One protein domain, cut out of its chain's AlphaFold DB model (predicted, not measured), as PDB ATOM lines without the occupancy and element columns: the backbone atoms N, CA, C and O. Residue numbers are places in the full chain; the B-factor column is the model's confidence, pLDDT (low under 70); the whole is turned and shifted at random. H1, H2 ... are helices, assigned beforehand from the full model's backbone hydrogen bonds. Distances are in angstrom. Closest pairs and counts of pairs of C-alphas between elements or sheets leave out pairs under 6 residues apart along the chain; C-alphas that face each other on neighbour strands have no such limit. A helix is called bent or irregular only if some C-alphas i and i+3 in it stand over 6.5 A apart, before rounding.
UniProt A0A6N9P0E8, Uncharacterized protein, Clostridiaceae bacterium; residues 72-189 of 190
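Overview. This is residues 72 to 189 of the 190 residues of an uncharacterized protein of Clostridiaceae bacterium (UniProt A0A6N9P0E8). Arm H6a of the bent helix H6, with H5 packed on it, makes one end of an elongated all-helix body; H6b, H3 and H4 make the middle, the hairpin H1 and H2 the other end. The printed part has 118 residues with six named helices, mostly crossed. It is only just compact, close to loose: radius of gyration of the C-alphas 16.1 A, spans 52 by 33 by 19 A.

Along the chain. H6, residues 162 to 188, one helix by its hydrogen bonds, is bent: C-alphas 177 and 180 are 6.9 A apart. H6a, 162 to 177, begins at (-25.638, 6.638, -36.828); H6b is 180 to 188. H5 is 149 to 153, H4 130 to 136, H3 117 to 125, H1 72 to 86. H2, 91 to 109, is only just irregular: C-alphas 95 and 98 are 6.7 A apart.

Arrangement. H6b touches H3, closest C-alphas Ala 183 and Trp 120, 6.2 A. H1 and H2 form a hairpin, closest C-alphas Ile 75 and Ala 101, 5.7 A. Every O i to N i+4 pair is within hydrogen-bond range in H1, H3, H4, H5, H6a and H6b, and 13 of 15 are in H2.

Size, cuts and confidence. The printed part has no cut; the link H4 to H5 is long. No printed residue is under 70.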
ATOM      1  N   ARG A  72       6.597  19.922 -28.508       94.56
ATOM      2  CA  ARG A  72       7.903  20.311 -27.970       94.56
ATOM      3  C   ARG A  72       8.248  21.760 -28.289       94.56
ATOM      4  O   ARG A  72       8.514  22.528 -27.363       94.56
ATOM      5  N   LYS A  73       8.166  22.160 -29.562       90.62
ATOM      6  CA  LYS A  73       8.415  23.551 -29.957       90.62
ATOM      7  C   LYS A  73       7.416  24.495 -29.295       90.62
ATOM      8  O   LYS A  73       7.809  25.548 -28.802       90.62
ATOM      9  N   LYS A  74       6.136  24.111 -29.224       92.38
ATOM     10  CA  LYS A  74       5.100  24.923 -28.578       92.38
ATOM     11  C   LYS A  74       5.418  25.190 -27.107       92.38
ATOM     12  O   LYS A  74       5.321  26.329 -26.651       92.38
ATOM     13  N   ILE A  75       5.843  24.162 -26.377       95.50
ATOM     14  CA  ILE A  75       6.262  24.277 -24.977       95.50
ATOM     15  C   ILE A  75       7.522  25.145 -24.858       95.50
ATOM     16  O   ILE A  75       7.585  25.992 -23.970       95.50
ATOM     17  N   GLU A  76       8.517  24.969 -25.730       93.62
ATOM     18  CA  GLU A  76       9.754  25.768 -25.737       93.62
ATOM     19  C   GLU A  76       9.492  27.256 -26.000       93.62
ATOM     20  O   GLU A  76       9.964  28.104 -25.236       93.62
ATOM     21  N   ASP A  77       8.692  27.573 -27.018       91.00
ATOM     22  CA  ASP A  77       8.321  28.947 -27.360       91.00
ATOM     23  C   ASP A  77       7.511  29.581 -26.208       91.00
ATOM     24  O   ASP A  77       7.823  30.688 -25.761       91.00
ATOM     25  N   THR A  78       6.564  28.838 -25.613       93.81
ATOM     26  CA  THR A  78       5.792  29.305 -24.442       93.81
ATOM     27  C   THR A  78       6.698  29.545 -23.225       93.81
ATOM     28  O   THR A  78       6.547  30.552 -22.526       93.81
ATOM     29  N   LYS A  79       7.688  28.673 -22.969       94.94
ATOM     30  CA  LYS A  79       8.701  28.872 -21.910       94.94
ATOM     31  C   LYS A  79       9.506  30.148 -22.156       94.94
ATOM     32  O   LYS A  79       9.704  30.930 -21.223       94.94
ATOM     33  N   ALA A  80       9.963  30.376 -23.387       94.44
ATOM     34  CA  ALA A  80      10.755  31.551 -23.745       94.44
ATOM     35  C   ALA A  80       9.965  32.857 -23.556       94.44
ATOM     36  O   ALA A  80      10.482  33.819 -22.976       94.44
ATOM     37  N   GLU A  81       8.698  32.887 -23.972       92.69
ATOM     38  CA  GLU A  81       7.809  34.035 -23.765       92.69
ATOM     39  C   GLU A  81       7.514  34.286 -22.283       92.69
ATOM     40  O   GLU A  81       7.564  35.434 -21.824       92.69
ATOM     41  N   TYR A  82       7.274  33.222 -21.510       95.12
ATOM     42  CA  TYR A  82       7.064  33.322 -20.068       95.12
ATOM     43  C   TYR A  82       8.295  33.912 -19.370       95.12
ATOM     44  O   TYR A  82       8.173  34.867 -18.600       95.12
ATOM     45  N   ILE A  83       9.497  33.418 -19.689       96.38
ATOM     46  CA  ILE A  83      10.759  33.955 -19.157       96.38
ATOM     47  C   ILE A  83      10.945  35.417 -19.569       96.38
ATOM     48  O   ILE A  83      11.318  36.239 -18.736       96.38
ATOM     49  N   LYS A  84      10.651  35.779 -20.822       95.81
ATOM     50  CA  LYS A  84      10.742  37.173 -21.285       95.81
ATOM     51  C   LYS A  84       9.819  38.103 -20.491       95.81
ATOM     52  O   LYS A  84      10.180  39.252 -20.245       95.81
ATOM     53  N   ARG A  85       8.640  37.622 -20.092       95.12
ATOM     54  CA  ARG A  85       7.631  38.407 -19.370       95.12
ATOM     55  C   ARG A  85       7.858  38.462 -17.858       95.12
ATOM     56  O   ARG A  85       7.622  39.508 -17.258       95.12
ATOM     57  N   TYR A  86       8.289  37.359 -17.252       94.44
ATOM     58  CA  TYR A  86       8.342  37.193 -15.793       94.44
ATOM     59  C   TYR A  86       9.762  36.991 -15.236       94.44
ATOM     60  O   TYR A  86       9.952  36.988 -14.022       94.44
ATOM     61  N   GLY A  87      10.770  36.843 -16.099       94.88
ATOM     62  CA  GLY A  87      12.193  36.749 -15.746       94.88
ATOM     63  C   GLY A  87      12.646  35.401 -15.177       94.88
ATOM     64  O   GLY A  87      13.836  35.212 -14.938       94.88
ATOM     65  N   LYS A  88      11.726  34.461 -14.947       93.88
ATOM     66  CA  LYS A  88      11.997  33.127 -14.399       93.88
ATOM     67  C   LYS A  88      10.907  32.146 -14.817       93.88
ATOM     68  O   LYS A  88       9.792  32.566 -15.115       93.88
ATOM     69  N   LEU A  89      11.219  30.854 -14.775       94.31
ATOM     70  CA  LEU A  89      10.213  29.795 -14.723       94.31
ATOM     71  C   LEU A  89       9.928  29.483 -13.254       94.31
ATOM     72  O   LEU A  89      10.852  29.225 -12.480       94.31
ATOM     73  N   ASP A  90       8.664  29.545 -12.863       95.25
ATOM     74  CA  ASP A  90       8.188  29.181 -11.533       95.25
ATOM     75  C   ASP A  90       6.937  28.300 -11.628       95.25
ATOM     76  O   ASP A  90       6.510  27.934 -12.722       95.25
ATOM     77  N   TRP A  91       6.372  27.933 -10.474       94.94
ATOM     78  CA  TRP A  91       5.220  27.029 -10.367       94.94
ATOM     79  C   TRP A  91       4.045  27.448 -11.259       94.94
ATOM     80  O   TRP A  91       3.356  26.595 -11.800       94.94
ATOM     81  N   LYS A  92       3.862  28.753 -11.489       95.44
ATOM     82  CA  LYS A  92       2.777  29.265 -12.321       95.44
ATOM     83  C   LYS A  92       2.940  28.878 -13.795       95.44
ATOM     84  O   LYS A  92       1.943  28.669 -14.480       95.44
ATOM     85  N   PHE A  93       4.167  28.724 -14.298       95.94
ATOM     86  CA  PHE A  93       4.349  28.135 -15.625       95.94
ATOM     87  C   PHE A  93       3.898  26.671 -15.637       95.94
ATOM     88  O   PHE A  93       3.207  26.271 -16.562       95.94
ATOM     89  N   THR A  94       4.257  25.885 -14.623       93.75
ATOM     90  CA  THR A  94       3.864  24.471 -14.540       93.75
ATOM     91  C   THR A  94       2.348  24.298 -14.446       93.75
ATOM     92  O   THR A  94       1.799  23.462 -15.155       93.75
ATOM     93  N   ASP A  95       1.683  25.118 -13.631       93.56
ATOM     94  CA  ASP A  95       0.255  24.971 -13.327       93.56
ATOM     95  C   ASP A  95      -0.660  25.628 -14.369       93.56
ATOM     96  O   ASP A  95      -1.800  25.204 -14.539       93.56
ATOM     97  N   GLU A  96      -0.185  26.663 -15.073       93.75
ATOM     98  CA  GLU A  96      -0.994  27.406 -16.051       93.75
ATOM     99  C   GLU A  96      -0.370  27.392 -17.453       93.75
ATOM    100  O   GLU A  96      -1.033  27.055 -18.432       93.75
ATOM    101  N   GLY A  97       0.911  27.755 -17.578       95.81
ATOM    102  CA  GLY A  97       1.568  27.952 -18.879       95.81
ATOM    103  C   GLY A  97       1.759  26.669 -19.694       95.81
ATOM    104  O   GLY A  97       1.498  26.651 -20.895       95.81
ATOM    105  N   LEU A  98       2.196  25.591 -19.048       96.75
ATOM    106  CA  LEU A  98       2.381  24.281 -19.662       96.75
ATOM    107  C   LEU A  98       1.041  23.653 -20.088       96.75
ATOM    108  O   LEU A  98       0.932  23.301 -21.263       96.75
ATOM    109  N   PRO A  99       0.010  23.558 -19.220       98.06
ATOM    110  CA  PRO A  99      -1.296  23.075 -19.654       98.06
ATOM    111  C   PRO A  99      -1.907  23.927 -20.769       98.06
ATOM    112  O   PRO A  99      -2.564  23.384 -21.656       98.06
ATOM    113  N   TRP A 100      -1.678  25.244 -20.777       96.88
ATOM    114  CA  TRP A 100      -2.105  26.100 -21.888       96.88
ATOM    115  C   TRP A 100      -1.416  25.723 -23.207       96.88
ATOM    116  O   TRP A 100      -2.085  25.589 -24.227       96.88
ATOM    117  N   ALA A 101      -0.100  25.482 -23.191       96.88
ATOM    118  CA  ALA A 101       0.644  25.082 -24.388       96.88
ATOM    119  C   ALA A 101       0.167  23.733 -24.956       96.88
ATOM    120  O   ALA A 101       0.073  23.589 -26.176       96.88
ATOM    121  N   ILE A 102      -0.147  22.767 -24.083       97.94
ATOM    122  CA  ILE A 102      -0.670  21.452 -24.486       97.94
ATOM    123  C   ILE A 102      -2.066  21.590 -25.109       97.94
ATOM    124  O   ILE A 102      -2.284  21.065 -26.197       97.94
ATOM    125  N   GLN A 103      -2.981  22.335 -24.477       97.44
ATOM    126  CA  GLN A 103      -4.338  22.555 -25.006       97.44
ATOM    127  C   GLN A 103      -4.334  23.319 -26.332       97.44
ATOM    128  O   GLN A 103      -5.070  22.968 -27.246       97.44
ATOM    129  N   ASP A 104      -3.494  24.346 -26.469       95.31
ATOM    130  CA  ASP A 104      -3.412  25.115 -27.714       95.31
ATOM    131  C   ASP A 104      -2.844  24.264 -28.865       95.31
ATOM    132  O   ASP A 104      -3.340  24.315 -29.992       95.31
ATOM    133  N   TYR A 105      -1.852  23.413 -28.578       95.94
ATOM    134  CA  TYR A 105      -1.369  22.428 -29.545       95.94
ATOM    135  C   TYR A 105      -2.451  21.408 -29.911       95.94
ATOM    136  O   TYR A 105      -2.671  21.158 -31.095       95.94
ATOM    137  N   HIS A 106      -3.155  20.853 -28.922       96.75
ATOM    138  CA  HIS A 106      -4.271  19.932 -29.147       96.75
ATOM    139  C   HIS A 106      -5.362  20.558 -30.013       96.75
ATOM    140  O   HIS A 106      -5.750  19.947 -31.004       96.75
ATOM    141  N   GLY A 107      -5.751  21.807 -29.754       93.00
ATOM    142  CA  GLY A 107      -6.710  22.535 -30.586       93.00
ATOM    143  C   GLY A 107      -6.268  22.683 -32.047       93.00
ATOM    144  O   GLY A 107      -7.109  22.699 -32.941       93.00
ATOM    145  N   SER A 108      -4.956  22.734 -32.315       90.81
ATOM    146  CA  SER A 108      -4.415  22.731 -33.685       90.81
ATOM    147  C   SER A 108      -4.398  21.348 -34.348       90.81
ATOM    148  O   SER A 108      -4.348  21.263 -35.575       90.81
ATOM    149  N   LYS A 109      -4.416  20.273 -33.551       89.38
ATOM    150  CA  LYS A 109      -4.468  18.884 -34.025       89.38
ATOM    151  C   LYS A 109      -5.894  18.386 -34.214       89.38
ATOM    152  O   LYS A 109      -6.156  17.694 -35.183       89.38
ATOM    153  N   GLY A 110      -6.803  18.778 -33.329       90.69
ATOM    154  CA  GLY A 110      -8.197  18.346 -33.310       90.69
ATOM    155  C   GLY A 110      -8.452  17.185 -32.348       90.69
ATOM    156  O   GLY A 110      -9.512  17.156 -31.732       90.69
ATOM    157  N   SER A 111      -7.487  16.275 -32.169       96.00
ATOM    158  CA  SER A 111      -7.581  15.184 -31.194       96.00
ATOM    159  C   SER A 111      -6.210  14.721 -30.689       96.00
ATOM    160  O   SER A 111      -5.191  14.857 -31.371       96.00
ATOM    161  N   VAL A 112      -6.175  14.106 -29.503       97.12
ATOM    162  CA  VAL A 112      -5.018  13.348 -28.999       97.12
ATOM    163  C   VAL A 112      -4.710  12.114 -29.851       97.12
ATOM    164  O   VAL A 112      -3.598  11.593 -29.783       97.12
ATOM    165  N   MET A 113      -5.645  11.656 -30.691       96.56
ATOM    166  CA  MET A 113      -5.367  10.611 -31.683       96.56
ATOM    167  C   MET A 113      -4.306  11.041 -32.709       96.56
ATOM    168  O   MET A 113      -3.561  10.199 -33.206       96.56
ATOM    169  N   ASP A 114      -4.175  12.345 -32.964       95.62
ATOM    170  CA  ASP A 114      -3.178  12.916 -33.876       95.62
ATOM    171  C   ASP A 114      -1.845  13.253 -33.185       95.62
ATOM    172  O   ASP A 114      -0.938  13.827 -33.803       95.62
ATOM    173  N   PHE A 115      -1.698  12.915 -31.899       96.00
ATOM    174  CA  PHE A 115      -0.433  13.080 -31.187       96.00
ATOM    175  C   PHE A 115       0.585  12.046 -31.663       96.00
ATOM    176  O   PHE A 115       0.332  10.840 -31.727       96.00
ATOM    177  N   THR A 116       1.791  12.525 -31.942       94.81
ATOM    178  CA  THR A 116       2.932  11.686 -32.296       94.81
ATOM    179  C   THR A 116       3.581  11.066 -31.058       94.81
ATOM    180  O   THR A 116       3.342  11.474 -29.923       94.81
ATOM    181  N   GLU A 117       4.479  10.102 -31.265       94.62
ATOM    182  CA  GLU A 117       5.301   9.558 -30.176       94.62
ATOM    183  C   GLU A 117       6.148  10.643 -29.476       94.62
ATOM    184  O   GLU A 117       6.317  10.586 -28.260       94.62
ATOM    185  N   ASP A 118       6.635  11.666 -30.193       95.06
ATOM    186  CA  ASP A 118       7.363  12.782 -29.561       95.06
ATOM    187  C   ASP A 118       6.438  13.670 -28.717       95.06
ATOM    188  O   ASP A 118       6.850  14.137 -27.656       95.06
ATOM    189  N   ASP A 119       5.177  13.851 -29.125       97.19
ATOM    190  CA  ASP A 119       4.197  14.621 -28.348       97.19
ATOM    191  C   ASP A 119       3.916  13.940 -26.996       97.19
ATOM    192  O   ASP A 119       3.951  14.576 -25.941       97.19
ATOM    193  N   TRP A 120       3.740  12.616 -26.994       97.69
ATOM    194  CA  TRP A 120       3.612  11.848 -25.753       97.69
ATOM    195  C   TRP A 120       4.897  11.865 -24.916       97.69
ATOM    196  O   TRP A 120       4.829  11.972 -23.688       97.69
ATOM    197  N   ALA A 121       6.066  11.789 -25.559       96.81
ATOM    198  CA  ALA A 121       7.354  11.856 -24.872       96.81
ATOM    199  C   ALA A 121       7.555  13.206 -24.178       96.81
ATOM    200  O   ALA A 121       7.933  13.235 -23.006       96.81
ATOM    201  N   VAL A 122       7.239  14.322 -24.842       97.06
ATOM    202  CA  VAL A 122       7.411  15.648 -24.240       97.06
ATOM    203  C   VAL A 122       6.405  15.911 -23.117       97.06
ATOM    204  O   VAL A 122       6.773  16.539 -22.122       97.06
ATOM    205  N   CYS A 123       5.178  15.382 -23.191       97.62
ATOM    206  CA  CYS A 123       4.251  15.394 -22.052       97.62
ATOM    207  C   CYS A 123       4.864  14.688 -20.830       97.62
ATOM    208  O   CYS A 123       4.952  15.284 -19.753       97.62
ATOM    209  N   LYS A 124       5.383  13.466 -21.024       97.00
ATOM    210  CA  LYS A 124       6.055  12.687 -19.972       97.00
ATOM    211  C   LYS A 124       7.267  13.417 -19.389       97.00
ATOM    212  O   LYS A 124       7.420  13.477 -18.172       97.00
ATOM    213  N   GLU A 125       8.125  13.984 -20.237       96.25
ATOM    214  CA  GLU A 125       9.307  14.756 -19.819       96.25
ATOM    215  C   GLU A 125       8.940  15.962 -18.941       96.25
ATOM    216  O   GLU A 125       9.716  16.350 -18.069       96.25
ATOM    217  N   ASN A 126       7.755  16.546 -19.152       95.44
ATOM    218  CA  ASN A 126       7.239  17.648 -18.341       95.44
ATOM    219  C   ASN A 126       6.322  17.173 -17.193       95.44
ATOM    220  O   ASN A 126       5.639  17.995 -16.584       95.44
ATOM    221  N   GLY A 127       6.340  15.877 -16.861       95.25
ATOM    222  CA  GLY A 127       5.710  15.319 -15.662       95.25
ATOM    223  C   GLY A 127       4.224  14.989 -15.787       95.25
ATOM    224  O   GLY A 127       3.614  14.680 -14.769       95.25
ATOM    225  N   TRP A 128       3.654  15.034 -16.991       97.19
ATOM    226  CA  TRP A 128       2.260  14.662 -17.230       97.19
ATOM    227  C   TRP A 128       2.145  13.176 -17.528       97.19
ATOM    228  O   TRP A 128       2.960  12.632 -18.270       97.19
ATOM    229  N   THR A 129       1.125  12.521 -16.984       97.25
ATOM    230  CA  THR A 129       0.721  11.167 -17.380       97.25
ATOM    231  C   THR A 129      -0.165  11.193 -18.628       97.25
ATOM    232  O   THR A 129      -0.765  12.216 -18.953       97.25
ATOM    233  N   LEU A 130      -0.294  10.050 -19.312       97.31
ATOM    234  CA  LEU A 130      -1.204   9.900 -20.455       97.31
ATOM    235  C   LEU A 130      -2.630  10.342 -20.098       97.31
ATOM    236  O   LEU A 130      -3.216  11.151 -20.809       97.31
ATOM    237  N   ASP A 131      -3.154   9.850 -18.974       97.81
ATOM    238  CA  ASP A 131      -4.531  10.123 -18.554       97.81
ATOM    239  C   ASP A 131      -4.744  11.595 -18.180       97.81
ATOM    240  O   ASP A 131      -5.799  12.157 -18.472       97.81
ATOM    241  N   GLU A 132      -3.746  12.249 -17.576       98.00
ATOM    242  CA  GLU A 132      -3.811  13.687 -17.296       98.00
ATOM    243  C   GLU A 132      -3.826  14.520 -18.579       98.00
ATOM    244  O   GLU A 132      -4.538  15.517 -18.625       98.00
ATOM    245  N   VAL A 133      -3.094  14.114 -19.624       98.19
ATOM    246  CA  VAL A 133      -3.131  14.787 -20.936       98.19
ATOM    247  C   VAL A 133      -4.492  14.593 -21.603       98.19
ATOM    248  O   VAL A 133      -5.085  15.573 -22.038       98.19
ATOM    249  N   CYS A 134      -5.018  13.363 -21.642       98.12
ATOM    250  CA  CYS A 134      -6.354  13.098 -22.190       98.12
ATOM    251  C   CYS A 134      -7.421  13.935 -21.475       98.12
ATOM    252  O   CYS A 134      -8.241  14.567 -22.130       98.12
ATOM    253  N   LYS A 135      -7.360  14.007 -20.142       97.94
ATOM    254  CA  LYS A 135      -8.252  14.847 -19.339       97.94
ATOM    255  C   LYS A 135      -8.071  16.340 -19.599       97.94
ATOM    256  O   LYS A 135      -9.046  17.077 -19.667       97.94
ATOM    257  N   LEU A 136      -6.830  16.807 -19.713       98.12
ATOM    258  CA  LEU A 136      -6.536  18.211 -19.995       98.12
ATOM    259  C   LEU A 136      -7.127  18.655 -21.342       98.12
ATOM    260  O   LEU A 136      -7.543  19.802 -21.472       98.12
ATOM    261  N   CYS A 137      -7.155  17.749 -22.315       97.81
ATOM    262  CA  CYS A 137      -7.683  17.976 -23.654       97.81
ATOM    263  C   CYS A 137      -9.192  17.686 -23.792       97.81
ATOM    264  O   CYS A 137      -9.686  17.714 -24.915       97.81
ATOM    265  N   ASP A 138      -9.914  17.416 -22.692       97.06
ATOM    266  CA  ASP A 138     -11.346  17.044 -22.683       97.06
ATOM    267  C   ASP A 138     -11.652  15.788 -23.529       97.06
ATOM    268  O   ASP A 138     -12.668  15.666 -24.214       97.06
ATOM    269  N   GLU A 139     -10.712  14.839 -23.524       96.94
ATOM    270  CA  GLU A 139     -10.774  13.593 -24.280       96.94
ATOM    271  C   GLU A 139     -10.487  12.367 -23.392       96.94
ATOM    272  O   GLU A 139      -9.814  11.417 -23.807       96.94
ATOM    273  N   GLU A 140     -11.028  12.326 -22.165       96.50
ATOM    274  CA  GLU A 140     -10.884  11.192 -21.229       96.50
ATOM    275  C   GLU A 140     -11.310   9.839 -21.817       96.50
ATOM    276  O   GLU A 140     -10.845   8.794 -21.358       96.50
ATOM    277  N   ARG A 141     -12.149   9.840 -22.859       95.75
ATOM    278  CA  ARG A 141     -12.530   8.642 -23.625       95.75
ATOM    279  C   ARG A 141     -11.337   7.897 -24.239       95.75
ATOM    280  O   ARG A 141     -11.443   6.703 -24.507       95.75
ATOM    281  N   PHE A 142     -10.212   8.585 -24.440       97.50
ATOM    282  CA  PHE A 142      -8.946   8.015 -24.907       97.50
ATOM    283  C   PHE A 142      -7.958   7.731 -23.760       97.50
ATOM    284  O   PHE A 142      -6.826   7.313 -23.994       97.50
ATOM    285  N   GLY A 143      -8.375   7.893 -22.503       95.44
ATOM    286  CA  GLY A 143      -7.583   7.486 -21.348       95.44
ATOM    287  C   GLY A 143      -7.344   5.972 -21.299       95.44
ATOM    288  O   GLY A 143      -8.108   5.165 -21.831       95.44
ATOM    289  N   SER A 144      -6.291   5.569 -20.595       93.06
ATOM    290  CA  SER A 144      -5.881   4.173 -20.419       93.06
ATOM    291  C   SER A 144      -6.881   3.323 -19.622       93.06
ATOM    292  O   SER A 144      -6.824   2.095 -19.674       93.06
ATOM    293  N   GLY A 145      -7.803   3.970 -18.899       92.88
ATOM    294  CA  GLY A 145      -8.863   3.317 -18.129       92.88
ATOM    295  C   GLY A 145     -10.082   2.875 -18.945       92.88
ATOM    296  O   GLY A 145     -10.885   2.100 -18.433       92.88
ATOM    297  N   ILE A 146     -10.234   3.338 -20.191       94.62
ATOM    298  CA  ILE A 146     -11.326   2.930 -21.084       94.62
ATOM    299  C   ILE A 146     -10.817   1.779 -21.947       94.62
ATOM    300  O   ILE A 146      -9.917   1.966 -22.761       94.62
ATOM    301  N   SER A 147     -11.362   0.577 -21.759       93.75
ATOM    302  CA  SER A 147     -10.835  -0.646 -22.399       93.75
ATOM    303  C   SER A 147     -11.871  -1.403 -23.223       93.75
ATOM    304  O   SER A 147     -11.533  -2.277 -24.022       93.75
ATOM    305  N   THR A 148     -13.148  -1.071 -23.048       96.94
ATOM    306  CA  THR A 148     -14.251  -1.703 -23.766       96.94
ATOM    307  C   THR A 148     -15.022  -0.695 -24.604       96.94
ATOM    308  O   THR A 148     -15.155   0.475 -24.249       96.94
ATOM    309  N   LEU A 149     -15.606  -1.183 -25.700       96.38
ATOM    310  CA  LEU A 149     -16.438  -0.360 -26.574       96.38
ATOM    311  C   LEU A 149     -17.642   0.228 -25.816       96.38
ATOM    312  O   LEU A 149     -18.041   1.355 -26.068       96.38
ATOM    313  N   SER A 150     -18.196  -0.508 -24.845       96.00
ATOM    314  CA  SER A 150     -19.307  -0.016 -24.021       96.00
ATOM    315  C   SER A 150     -18.896   1.140 -23.108       96.00
ATOM    316  O   SER A 150     -19.664   2.084 -22.971       96.00
ATOM    317  N   GLU A 151     -17.719   1.075 -22.476       96.62
ATOM    318  CA  GLU A 151     -17.194   2.184 -21.666       96.62
ATOM    319  C   GLU A 151     -16.940   3.418 -22.531       96.62
ATOM    320  O   GLU A 151     -17.267   4.523 -22.115       96.62
ATOM    321  N   TYR A 152     -16.422   3.215 -23.746       97.19
ATOM    322  CA  TYR A 152     -16.204   4.284 -24.714       97.19
ATOM    323  C   TYR A 152     -17.519   4.945 -25.142       97.19
ATOM    324  O   TYR A 152     -17.641   6.160 -25.074       97.19
ATOM    325  N   PHE A 153     -18.554   4.175 -25.492       96.00
ATOM    326  CA  PHE A 153     -19.853   4.753 -25.862       96.00
ATOM    327  C   PHE A 153     -20.564   5.478 -24.713       96.00
ATOM    328  O   PHE A 153     -21.322   6.406 -24.980       96.00
ATOM    329  N   ASN A 154     -20.283   5.137 -23.450       95.31
ATOM    330  CA  ASN A 154     -20.830   5.870 -22.300       95.31
ATOM    331  C   ASN A 154     -20.318   7.320 -22.204       95.31
ATOM    332  O   ASN A 154     -20.835   8.086 -21.393       95.31
ATOM    333  N   THR A 155     -19.305   7.704 -22.992       94.19
ATOM    334  CA  THR A 155     -18.814   9.090 -23.058       94.19
ATOM    335  C   THR A 155     -19.519   9.926 -24.128       94.19
ATOM    336  O   THR A 155     -19.239  11.115 -24.245       94.19
ATOM    337  N   PHE A 156     -20.387   9.323 -24.944       94.19
ATOM    338  CA  PHE A 156     -21.136  10.001 -26.001       94.19
ATOM    339  C   PHE A 156     -22.564  10.313 -25.530       94.19
ATOM    340  O   PHE A 156     -23.065   9.662 -24.612       94.19
ATOM    341  N   PRO A 157     -23.241  11.303 -26.138       93.44
ATOM    342  CA  PRO A 157     -24.650  11.550 -25.857       93.44
ATOM    343  C   PRO A 157     -25.531  10.381 -26.330       93.44
ATOM    344  O   PRO A 157     -25.225   9.712 -27.319       93.44
ATOM    345  N   ASP A 158     -26.662  10.172 -25.651       91.81
ATOM    346  CA  ASP A 158     -27.601   9.071 -25.933       91.81
ATOM    347  C   ASP A 158     -28.198   9.114 -27.355       91.81
ATOM    348  O   ASP A 158     -28.646   8.094 -27.879       91.81
ATOM    349  N   ASP A 159     -28.232  10.292 -27.983       94.25
ATOM    350  CA  ASP A 159     -28.810  10.539 -29.306       94.25
ATOM    351  C   ASP A 159     -27.763  10.644 -30.428       94.25
ATOM    352  O   ASP A 159     -28.026  11.253 -31.468       94.25
ATOM    353  N   LEU A 160     -26.598  10.006 -30.247       93.50
ATOM    354  CA  LEU A 160     -25.516   9.976 -31.233       93.50
ATOM    355  C   LEU A 160     -26.018   9.535 -32.627       93.50
ATOM    356  O   LEU A 160     -26.563   8.432 -32.777       93.50
ATOM    357  N   PRO A 161     -25.817  10.354 -33.677       95.62
ATOM    358  CA  PRO A 161     -26.161   9.984 -35.040       95.62
ATOM    359  C   PRO A 161     -25.477   8.690 -35.483       95.62
ATOM    360  O   PRO A 161     -24.346   8.385 -35.113       95.62
ATOM    361  N   LYS A 162     -26.154   7.927 -36.346       92.81
ATOM    362  CA  LYS A 162     -25.638   6.638 -36.828       92.81
ATOM    363  C   LYS A 162     -24.273   6.762 -37.516       92.81
ATOM    364  O   LYS A 162     -23.459   5.857 -37.379       92.81
ATOM    365  N   GLU A 163     -24.060   7.820 -38.296       92.44
ATOM    366  CA  GLU A 163     -22.789   8.026 -39.004       92.44
ATOM    367  C   GLU A 163     -21.652   8.285 -38.010       92.44
ATOM    368  O   GLU A 163     -20.634   7.598 -38.070       92.44
ATOM    369  N   ASP A 164     -21.889   9.134 -37.009       92.50
ATOM    370  CA  ASP A 164     -20.928   9.411 -35.936       92.50
ATOM    371  C   ASP A 164     -20.636   8.164 -35.091       92.50
ATOM    372  O   ASP A 164     -19.495   7.926 -34.709       92.50
ATOM    373  N   ALA A 165     -21.638   7.311 -34.847       93.56
ATOM    374  CA  ALA A 165     -21.440   6.045 -34.145       93.56
ATOM    375  C   ALA A 165     -20.524   5.078 -34.915       93.56
ATOM    376  O   ALA A 165     -19.777   4.325 -34.297       93.56
ATOM    377  N   ILE A 166     -20.568   5.082 -36.252       93.62
ATOM    378  CA  ILE A 166     -19.668   4.260 -37.074       93.62
ATOM    379  C   ILE A 166     -18.233   4.783 -36.960       93.62
ATOM    380  O   ILE A 166     -17.327   3.980 -36.742       93.62
ATOM    381  N   CYS A 167     -18.038   6.102 -37.045       93.50
ATOM    382  CA  CYS A 167     -16.733   6.732 -36.829       93.50
ATOM    383  C   CYS A 167     -16.193   6.445 -35.423       93.50
ATOM    384  O   CYS A 167     -15.060   6.005 -35.289       93.50
ATOM    385  N   ALA A 168     -17.030   6.552 -34.389       95.69
ATOM    386  CA  ALA A 168     -16.646   6.266 -33.008       95.69
ATOM    387  C   ALA A 168     -16.145   4.819 -32.807       95.69
ATOM    388  O   ALA A 168     -15.221   4.581 -32.030       95.69
ATOM    389  N   VAL A 169     -16.726   3.835 -33.507       97.44
ATOM    390  CA  VAL A 169     -16.223   2.449 -33.467       97.44
ATOM    391  C   VAL A 169     -14.828   2.353 -34.087       97.44
ATOM    392  O   VAL A 169     -13.966   1.676 -33.523       97.44
ATOM    393  N   ASP A 170     -14.607   3.005 -35.229       96.62
ATOM    394  CA  ASP A 170     -13.305   3.026 -35.904       96.62
ATOM    395  C   ASP A 170     -12.243   3.715 -35.036       96.62
ATOM    396  O   ASP A 170     -11.170   3.150 -34.806       96.62
ATOM    397  N   ASP A 171     -12.589   4.859 -34.441       97.19
ATOM    398  CA  ASP A 171     -11.728   5.609 -33.527       97.19
ATOM    399  C   ASP A 171     -11.336   4.769 -32.309       97.19
ATOM    400  O   ASP A 171     -10.161   4.709 -31.939       97.19
ATOM    401  N   PHE A 172     -12.299   4.063 -31.705       98.12
ATOM    402  CA  PHE A 172     -12.040   3.185 -30.565       98.12
ATOM    403  C   PHE A 172     -11.007   2.107 -30.902       98.12
ATOM    404  O   PHE A 172     -10.045   1.919 -30.154       98.12
ATOM    405  N   TYR A 173     -11.185   1.389 -32.015       97.81
ATOM    406  CA  TYR A 173     -10.259   0.319 -32.388       97.81
ATOM    407  C   TYR A 173      -8.900   0.862 -32.819       97.81
ATOM    408  O   TYR A 173      -7.880   0.307 -32.408       97.81
ATOM    409  N   THR A 174      -8.875   1.966 -33.564       97.50
ATOM    410  CA  THR A 174      -7.640   2.663 -33.942       97.50
ATOM    411  C   THR A 174      -6.854   3.062 -32.698       97.50
ATOM    412  O   THR A 174      -5.669   2.744 -32.561       97.50
ATOM    413  N   TRP A 175      -7.527   3.682 -31.728       97.75
ATOM    414  CA  TRP A 175      -6.907   4.067 -30.474       97.75
ATOM    415  C   TRP A 175      -6.391   2.855 -29.693       97.75
ATOM    416  O   TRP A 175      -5.199   2.777 -29.403       97.75
ATOM    417  N   GLN A 176      -7.249   1.876 -29.395       97.31
ATOM    418  CA  GLN A 176      -6.901   0.735 -28.539       97.31
ATOM    419  C   GLN A 176      -5.834  -0.180 -29.145       97.31
ATOM    420  O   GLN A 176      -4.977  -0.695 -28.425       97.31
ATOM    421  N   MET A 177      -5.892  -0.420 -30.455       96.44
ATOM    422  CA  MET A 177      -5.040  -1.415 -31.107       96.44
ATOM    423  C   MET A 177      -3.741  -0.822 -31.650       96.44
ATOM    424  O   MET A 177      -2.746  -1.545 -31.733       96.44
ATOM    425  N   GLU A 178      -3.721   0.466 -32.002       95.94
ATOM    426  CA  GLU A 178      -2.584   1.061 -32.709       95.94
ATOM    427  C   GLU A 178      -1.908   2.204 -31.956       95.94
ATOM    428  O   GLU A 178      -0.673   2.261 -31.934       95.94
ATOM    429  N   LEU A 179      -2.676   3.122 -31.364       97.31
ATOM    430  CA  LEU A 179      -2.141   4.373 -30.812       97.31
ATOM    431  C   LEU A 179      -1.818   4.262 -29.316       97.31
ATOM    432  O   LEU A 179      -0.687   4.552 -28.909       97.31
ATOM    433  N   LEU A 180      -2.752   3.756 -28.508       97.00
ATOM    434  CA  LEU A 180      -2.588   3.576 -27.067       97.00
ATOM    435  C   LEU A 180      -1.361   2.712 -26.719       97.00
ATOM    436  O   LEU A 180      -0.591   3.135 -25.856       97.00
ATOM    437  N   PRO A 181      -1.073   1.577 -27.395       97.19
ATOM    438  CA  PRO A 181       0.124   0.790 -27.094       97.19
ATOM    439  C   PRO A 181       1.436   1.551 -27.340       97.19
ATOM    440  O   PRO A 181       2.410   1.359 -26.606       97.19
ATOM    441  N   LYS A 182       1.483   2.432 -28.351       96.38
ATOM    442  CA  LYS A 182       2.661   3.272 -28.637       96.38
ATOM    443  C   LYS A 182       2.857   4.309 -27.534       96.38
ATOM    444  O   LYS A 182       3.957   4.414 -26.993       96.38
ATOM    445  N   ALA A 183       1.782   4.996 -27.144       96.31
ATOM    446  CA  ALA A 183       1.805   5.946 -26.038       96.31
ATOM    447  C   ALA A 183       2.207   5.252 -24.723       96.31
ATOM    448  O   ALA A 183       3.168   5.653 -24.068       96.31
ATOM    449  N   GLN A 184       1.571   4.131 -24.372       95.75
ATOM    450  CA  GLN A 184       1.899   3.349 -23.176       95.75
ATOM    451  C   GLN A 184       3.357   2.883 -23.148       95.75
ATOM    452  O   GLN A 184       3.977   2.917 -22.088       95.75
ATOM    453  N   LYS A 185       3.943   2.498 -24.288       96.62
ATOM    454  CA  LYS A 185       5.366   2.132 -24.366       96.62
ATOM    455  C   LYS A 185       6.282   3.294 -23.970       96.62
ATOM    456  O   LYS A 185       7.286   3.071 -23.293       96.62
ATOM    457  N   ILE A 186       5.940   4.522 -24.353       96.38
ATOM    458  CA  ILE A 186       6.679   5.732 -23.958       96.38
ATOM    459  C   ILE A 186       6.593   5.926 -22.446       96.38
ATOM    460  O   ILE A 186       7.611   6.184 -21.802       96.38
ATOM    461  N   TYR A 187       5.411   5.732 -21.859       93.50
ATOM    462  CA  TYR A 187       5.204   5.846 -20.415       93.50
ATOM    463  C   TYR A 187       5.861   4.715 -19.613       93.50
ATOM    464  O   TYR A 187       6.469   5.002 -18.582       93.50
ATOM    465  N   ALA A 188       5.855   3.480 -20.118       89.75
ATOM    466  CA  ALA A 188       6.437   2.301 -19.473       89.75
ATOM    467  C   ALA A 188       7.975   2.279 -19.480       89.75
ATOM    468  O   ALA A 188       8.581   1.713 -18.574       89.75
ATOM    469  N   ASN A 189       8.617   2.895 -20.477       72.25
ATOM    470  CA  ASN A 189      10.073   3.036 -20.517       72.25
ATOM    471  C   ASN A 189      10.506   4.193 -19.603       72.25
ATOM    472  O   ASN A 189      10.649   5.331 -20.058       72.25
TER     473      ASN A 189